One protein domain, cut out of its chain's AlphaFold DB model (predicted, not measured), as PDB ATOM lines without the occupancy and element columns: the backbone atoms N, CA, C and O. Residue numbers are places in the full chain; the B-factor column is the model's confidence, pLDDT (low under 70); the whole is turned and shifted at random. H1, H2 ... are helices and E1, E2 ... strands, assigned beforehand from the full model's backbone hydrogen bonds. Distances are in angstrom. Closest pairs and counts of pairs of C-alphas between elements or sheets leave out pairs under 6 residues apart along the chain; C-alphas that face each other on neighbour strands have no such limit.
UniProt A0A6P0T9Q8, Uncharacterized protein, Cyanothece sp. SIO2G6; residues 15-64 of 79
ATOM      1  N   GLN A  15      79.509  12.369-105.649       77.88
ATOM      2  CA  GLN A  15      78.058  12.396-105.479       77.88
ATOM      3  C   GLN A  15      77.533  11.173-104.731       77.88
ATOM      4  O   GLN A  15      76.500  11.273-104.069       77.88
ATOM      5  N   VAL A  16      78.237  10.039-104.796       76.44
ATOM      6  CA  VAL A  16      77.819   8.833-104.079       76.44
ATOM      7  C   VAL A  16      77.975   9.018-102.569       76.44
ATOM      8  O   VAL A  16      77.128   8.558-101.808       76.44
ATOM      9  N   PHE A  17      78.982   9.782-102.136       76.06
ATOM     10  CA  PHE A  17      79.358   9.931-100.728       76.06
ATOM     11  C   PHE A  17      78.682  11.095 -99.994       76.06
ATOM     12  O   PHE A  17      78.937  11.317 -98.817       76.06
ATOM     13  N   ARG A  18      77.753  11.819-100.627       75.88
ATOM     14  CA  ARG A  18      77.081  12.986-100.011       75.88
ATOM     15  C   ARG A  18      76.142  12.653 -98.837       75.88
ATOM     16  O   ARG A  18      75.593  13.553 -98.205       75.88
ATOM     17  N   GLY A  19      75.909  11.373 -98.550       72.50
ATOM     18  CA  GLY A  19      75.016  10.917 -97.483       72.50
ATOM     19  C   GLY A  19      75.696  10.788 -96.117       72.50
ATOM     20  O   GLY A  19      76.855  10.406 -96.022       72.50
ATOM     21  N   ARG A  20      74.932  10.977 -95.027       69.44
ATOM     22  CA  ARG A  20      75.410  10.824 -93.629       69.44
ATOM     23  C   ARG A  20      76.019   9.452 -93.295       69.44
ATOM     24  O   ARG A  20      76.633   9.327 -92.243       69.44
ATOM     25  N   ARG A  21      75.814   8.447 -94.148       77.94
ATOM     26  CA  ARG A  21      76.368   7.095 -94.011       77.94
ATOM     27  C   ARG A  21      77.830   6.974 -94.460       77.94
ATOM     28  O   ARG A  21      78.460   5.992 -94.130       77.94
ATOM     29  N   PHE A  22      78.384   7.980 -95.136       79.50
ATOM     30  CA  PHE A  22      79.767   7.978 -95.634       79.50
ATOM     31  C   PHE A  22      80.669   8.916 -94.830       79.50
ATOM     32  O   PHE A  22      81.454   9.681 -95.381       79.50
ATOM     33  N   ARG A  23      80.503   8.913 -93.504       79.56
ATOM     34  CA  ARG A  23      81.308   9.744 -92.603       79.56
ATOM     35  C   ARG A  23      82.687   9.118 -92.439       79.56
ATOM     36  O   ARG A  23      82.862   8.238 -91.605       79.56
ATOM     37  N   SER A  24      83.634   9.602 -93.224       79.12
ATOM     38  CA  SER A  24      85.053   9.292 -93.109       79.12
ATOM     39  C   SER A  24      85.873  10.549 -93.402       79.12
ATOM     40  O   SER A  24      85.402  11.437 -94.107       79.12
ATOM     41  N   ASN A  25      87.090  10.605 -92.857       80.19
ATOM     42  CA  ASN A  25      88.091  11.609 -93.221       80.19
ATOM     43  C   ASN A  25      88.731  11.319 -94.591       80.19
ATOM     44  O   ASN A  25      89.317  12.216 -95.185       80.19
ATOM     45  N   ASP A  26      88.624  10.080 -95.082       79.31
ATOM     46  CA  ASP A  26      89.004   9.676 -96.435       79.31
ATOM     47  C   ASP A  26      87.959   8.698 -97.014       79.31
ATOM     48  O   ASP A  26      88.160   7.479 -97.060       79.31
ATOM     49  N   PRO A  27      86.804   9.216 -97.473       80.69
ATOM     50  CA  PRO A  27      85.731   8.388 -98.018       80.69
ATOM     51  C   PRO A  27      86.151   7.571 -99.243       80.69
ATOM     52  O   PRO A  27      85.536   6.550 -99.547       80.69
ATOM     53  N   VAL A  28      87.173   8.022 -99.975       80.50
ATOM     54  CA  VAL A  28      87.647   7.318-101.164       80.50
ATOM     55  C   VAL A  28      88.354   6.039-100.741       80.50
ATOM     56  O   VAL A  28      87.948   4.967-101.185       80.50
ATOM     57  N   SER A  29      89.334   6.120 -99.843       81.19
ATOM     58  CA  SER A  29      90.034   4.927 -99.348       81.19
ATOM     59  C   SER A  29      89.106   3.978 -98.580       81.19
ATOM     60  O   SER A  29      89.220   2.756 -98.704       81.19
ATOM     61  N   ASP A  30      88.137   4.524 -97.842       82.38
ATOM     62  CA  ASP A  30      87.272   3.724 -96.971       82.38
ATOM     63  C   ASP A  30      86.114   3.049 -97.709       82.38
ATOM     64  O   ASP A  30      85.706   1.939 -97.349       82.38
ATOM     65  N   PHE A  31      85.572   3.685 -98.752       86.25
ATOM     66  CA  PHE A  31      84.358   3.208 -99.417       86.25
ATOM     67  C   PHE A  31      84.554   2.823-100.882       86.25
ATOM     68  O   PHE A  31      83.694   2.122-101.417       86.25
ATOM     69  N   VAL A  32      85.677   3.164-101.521       87.06
ATOM     70  CA  VAL A  32      86.015   2.728-102.888       87.06
ATOM     71  C   VAL A  32      87.046   1.605-102.843       87.06
ATOM     72  O   VAL A  32      87.893   1.546-101.960       87.06
ATOM     73  N   GLU A  33      86.969   0.683-103.796       88.31
ATOM     74  CA  GLU A  33      88.059  -0.238-104.102       88.31
ATOM     75  C   GLU A  33      88.266  -0.292-105.615       88.31
ATOM     76  O   GLU A  33      87.306  -0.421-106.382       88.31
ATOM     77  N   ILE A  34      89.519  -0.207-106.056       87.75
ATOM     78  CA  ILE A  34      89.884  -0.381-107.461       87.75
ATOM     79  C   ILE A  34      90.554  -1.744-107.611       87.75
ATOM     80  O   ILE A  34      91.599  -2.008-107.026       87.75
ATOM     81  N   GLN A  35      89.951  -2.607-108.421       89.38
ATOM     82  CA  GLN A  35      90.473  -3.934-108.737       89.38
ATOM     83  C   GLN A  35      90.618  -4.076-110.244       89.38
ATOM     84  O   GLN A  35      89.771  -3.610-111.005       89.38
ATOM     85  N   GLY A  36      91.637  -4.784-110.717       87.12
ATOM     86  CA  GLY A  36      91.770  -4.976-112.151       87.12
ATOM     87  C   GLY A  36      92.985  -5.770-112.584       87.12
ATOM     88  O   GLY A  36      93.716  -6.343-111.784       87.12
ATOM     89  N   SER A  37      93.155  -5.804-113.896       83.88
ATOM     90  CA  SER A  37      94.314  -6.335-114.601       83.88
ATOM     91  C   SER A  37      94.767  -5.326-115.654       83.88
ATOM     92  O   SER A  37      94.115  -4.304-115.866       83.88
ATOM     93  N   SER A  38      95.822  -5.653-116.400       82.81
ATOM     94  CA  SER A  38      96.356  -4.802-117.475       82.81
ATOM     95  C   SER A  38      95.382  -4.495-118.619       82.81
ATOM     96  O   SER A  38      95.687  -3.695-119.496       82.81
ATOM     97  N   ARG A  39      94.208  -5.137-118.662       84.38
ATOM     98  CA  ARG A  39      93.211  -4.962-119.735       84.38
ATOM     99  C   ARG A  39      91.849  -4.502-119.240       84.38
ATOM    100  O   ARG A  39      90.941  -4.302-120.052       84.38
ATOM    101  N   ARG A  40      91.650  -4.423-117.926       88.50
ATOM    102  CA  ARG A  40      90.346  -4.124-117.341       88.50
ATOM    103  C   ARG A  40      90.510  -3.649-115.914       88.50
ATOM    104  O   ARG A  40      90.998  -4.402-115.079       88.50
ATOM    105  N   THR A  41      89.919  -2.501-115.626       90.56
ATOM    106  CA  THR A  41      89.757  -1.995-114.267       90.56
ATOM    107  C   THR A  41      88.285  -1.976-113.879       90.56
ATOM    108  O   THR A  41      87.404  -1.682-114.689       90.56
ATOM    109  N   VAL A  42      88.001  -2.352-112.639       91.38
ATOM    110  CA  VAL A  42      86.682  -2.361-112.019       91.38
ATOM    111  C   VAL A  42      86.755  -1.499-110.773       91.38
ATOM    112  O   VAL A  42      87.547  -1.755-109.872       91.38
ATOM    113  N   ILE A  43      85.896  -0.490-110.727       89.44
ATOM    114  CA  ILE A  43      85.762   0.401-109.582       89.44
ATOM    115  C   ILE A  43      84.551  -0.076-108.803       89.44
ATOM    116  O   ILE A  43      83.445  -0.164-109.349       89.44
ATOM    117  N   ARG A  44      84.779  -0.437-107.547       90.81
ATOM    118  CA  ARG A  44      83.778  -0.969-106.634       90.81
ATOM    119  C   ARG A  44      83.544   0.011-105.499       90.81
ATOM    120  O   ARG A  44      84.435   0.771-105.139       90.81
ATOM    121  N   ILE A  45      82.341  -0.020-104.952       89.81
ATOM    122  CA  ILE A  45      81.912   0.883-103.898       89.81
ATOM    123  C   ILE A  45      81.115   0.134-102.842       89.81
ATOM    124  O   ILE A  45      80.312  -0.746-103.160       89.81
ATOM    125  N   ASP A  46      81.319   0.511-101.591       90.25
ATOM    126  CA  ASP A  46      80.365   0.246-100.528       90.25
ATOM    127  C   ASP A  46      79.257   1.280-100.622       90.25
ATOM    128  O   ASP A  46      79.476   2.459-100.371       90.25
ATOM    129  N   ILE A  47      78.077   0.852-101.057       84.75
ATOM    130  CA  ILE A  47      76.925   1.744-101.224       84.75
ATOM    131  C   ILE A  47      76.193   2.010 -99.899       84.75
ATOM    132  O   ILE A  47      75.415   2.968 -99.798       84.75
ATOM    133  N   ASP A  48      76.451   1.172 -98.895       85.00
ATOM    134  CA  ASP A  48      75.762   1.165 -97.611       85.00
ATOM    135  C   ASP A  48      76.536   1.963 -96.546       85.00
ATOM    136  O   ASP A  48      75.939   2.412 -95.566       85.00
ATOM    137  N   GLY A  49      77.823   2.243 -96.782       83.06
ATOM    138  CA  GLY A  49      78.669   3.067 -95.913       83.06
ATOM    139  C   GLY A  49      79.076   2.350 -94.624       83.06
ATOM    140  O   GLY A  49      79.209   2.971 -93.574       83.06
ATOM    141  N   VAL A  50      79.220   1.027 -94.694       82.75
ATOM    142  CA  VAL A  50      79.583   0.141 -93.582       82.75
ATOM    143  C   VAL A  50      81.092   0.169 -93.304       82.75
ATOM    144  O   VAL A  50      81.499  -0.009 -92.158       82.75
ATOM    145  N   GLY A  51      81.929   0.402 -94.319       78.75
ATOM    146  CA  GLY A  51      83.388   0.433 -94.183       78.75
ATOM    147  C   GLY A  51      84.002  -0.971 -94.123       78.75
ATOM    148  O   GLY A  51      83.907  -1.737 -95.072       78.75
ATOM    149  N   GLU A  52      84.657  -1.351 -93.026       71.31
ATOM    150  CA  GLU A  52      85.549  -2.529 -92.983       71.31
ATOM    151  C   GLU A  52      84.872  -3.907 -93.178       71.31
ATOM    152  O   GLU A  52      85.542  -4.869 -93.543       71.31
ATOM    153  N   SER A  53      83.552  -4.034 -92.986       72.88
ATOM    154  CA  SER A  53      82.780  -5.281 -93.220       72.88
ATOM    155  C   SER A  53      81.771  -5.153 -94.371       72.88
ATOM    156  O   SER A  53      80.674  -5.710 -94.329       72.88
ATOM    157  N   ARG A  54      82.134  -4.372 -95.393       80.81
ATOM    158  CA  ARG A  54      81.279  -3.995 -96.525       80.81
ATOM    159  C   ARG A  54      81.054  -5.094 -97.563       80.81
ATOM    160  O   ARG A  54      81.965  -5.838 -97.921       80.81
ATOM    161  N   GLU A  55      79.859  -5.096 -98.154       85.75
ATOM    162  CA  GLU A  55      79.627  -5.724 -99.455       85.75
ATOM    163  C   GLU A  55      79.889  -4.696-100.565       85.75
ATOM    164  O   GLU A  55      79.256  -3.644-100.638       85.75
ATOM    165  N   LEU A  56      80.830  -5.007-101.455       88.44
ATOM    166  CA  LEU A  56      81.214  -4.102-102.533       88.44
ATOM    167  C   LEU A  56      80.414  -4.347-103.804       88.44
ATOM    168  O   LEU A  56      80.421  -5.454-104.348       88.44
ATOM    169  N   ARG A  57      79.842  -3.282-104.367       89.31
ATOM    170  CA  ARG A  57      79.132  -3.303-105.652       89.31
ATOM    171  C   ARG A  57      79.955  -2.641-106.747       89.31
ATOM    172  O   ARG A  57      80.652  -1.665-106.504       89.31
ATOM    173  N   SER A  58      79.864  -3.154-107.971       90.75
ATOM    174  CA  SER A  58      80.529  -2.541-109.126       90.75
ATOM    175  C   SER A  58      79.862  -1.212-109.483       90.75
ATOM    176  O   SER A  58      78.674  -1.191-109.799       90.75
ATOM    177  N   LEU A  59      80.637  -0.129-109.482       87.88
ATOM    178  CA  LEU A  59      80.211   1.200-109.919       87.88
ATOM    179  C   LEU A  59      80.541   1.431-111.398       87.88
ATOM    180  O   LEU A  59      79.695   1.889-112.163       87.88
ATOM    181  N   ALA A  60      81.764   1.089-111.810       87.81
ATOM    182  CA  ALA A  60      82.230   1.279-113.180       87.81
ATOM    183  C   ALA A  60      83.169   0.154-113.630       87.81
ATOM    184  O   ALA A  60      83.887  -0.449-112.832       87.81
ATOM    185  N   ILE A  61      83.168  -0.116-114.937       89.56
ATOM    186  CA  ILE A  61      84.115  -1.021-115.593       89.56
ATOM    187  C   ILE A  61      84.793  -0.251-116.723       89.56
ATOM    188  O   ILE A  61      84.134   0.169-117.676       89.56
ATOM    189  N   LEU A  62      86.111  -0.119-116.620       88.62
ATOM    190  CA  LEU A  62      86.979   0.564-117.568       88.62
ATOM    191  C   LEU A  62      87.717  -0.500-118.385       88.62
ATOM    192  O   LEU A  62      88.531  -1.263-117.861       88.62
ATOM    193  N   LYS A  63      87.360  -0.628-119.663       88.44
ATOM    194  CA  LYS A  63      87.967  -1.610-120.572       88.44
ATOM    195  C   LYS A  63      89.246  -1.032-121.165       88.44
ATOM    196  O   LYS A  63      89.257   0.130-121.537       88.44
ATOM    197  N   GLY A  64      90.285  -1.852-121.284       87.25
ATOM    198  CA  GLY A  64      91.571  -1.434-121.848       87.25
ATOM    199  C   GLY A  64      92.422  -0.570-120.918       87.25
ATOM    200  O   GLY A  64      93.476  -0.117-121.342       87.25
TER     201      GLY A  64
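Overview. This is residues 15 to 64 of the 79 residues of an uncharacterized protein of Cyanothece sp. SIO2G6 (UniProt A0A6P0T9Q8). A narrow, twisted sheet of three antiparallel strands, E1, E2 and E3, makes the long axis of this domain, with E2 in the middle and E3 bending along its way. The single short helix H1, the link between E2 and E3 and the opening stretch of residues 15 to 26 gather toward the end of the sheet where E1 begins, while the tight turn from E1 to E2 and the last printed residue, Gly 64, lie at the other end. The printed part has 50 residues, with one named helix and three named strands in the order H1, E1, E2, E3; the sheet's order is E1, E2, E3 and the class is mostly strand. It is only just compact, close to loose, with a radius of gyration of the C-alphas of 11.5 A, and its elongated outline spans 35 by 22 by 17 A.

Along the chain. Start at C-alpha 15, at (78.058, 12.396, -105.479); residues 15 to 26 hold no named element. Find C-alpha 27 at (85.731, 8.388, -98.018), where H1 begins; it has residues 27 to 31. E1 follows at once, residues 32 to 37, 17.0 A from first to last C-alpha. E2, residues 40 to 46, covers 20.0 A. E3, residues 56 to 63, covers 19.4 A, bends by 59 degrees at residue 59, and ends at C-alpha 63, at (87.967, -1.610, -120.572).

Arrangement. Look first at the sheet, a meander, each strand the antiparallel neighbour of the one before. E1 and E2 form a hairpin, their directions 160 degrees apart; look for N 35 and O 42, within hydrogen-bond range at 2.9 A, and N 42 and O 35 at 2.7 A. E2 and E3 form a second hairpin, at 157 degrees, with N 43 and O 60 at 2.9 A and N 57 and O 45 at 2.8 A. E1 and E3 are the edge strands, and E2 is the inner one. The sheet is only just strongly twisted, its C-alphas lying up to 4.1 A off the best plane. H1 is on the sheet but only grazes it, with its residues 28 to 31. The closest C-alphas of H1 and E2 are those of Phe 31 and Asp 46, 5.1 A apart. In H1 every O i to N i+4 pair is within hydrogen-bond range.

Size, cuts and confidence. The two C-alphas farthest apart are those of Arg 20 and Ser 38, at 35.4 A. The printed part has no cut. The links from H1 to E1 and from E1 to E2 are tight, that from E2 to E3 is short with 9 residues, and no link is long. The mean pLDDT of the printed part is 83.6, and residue 20 alone is under 70.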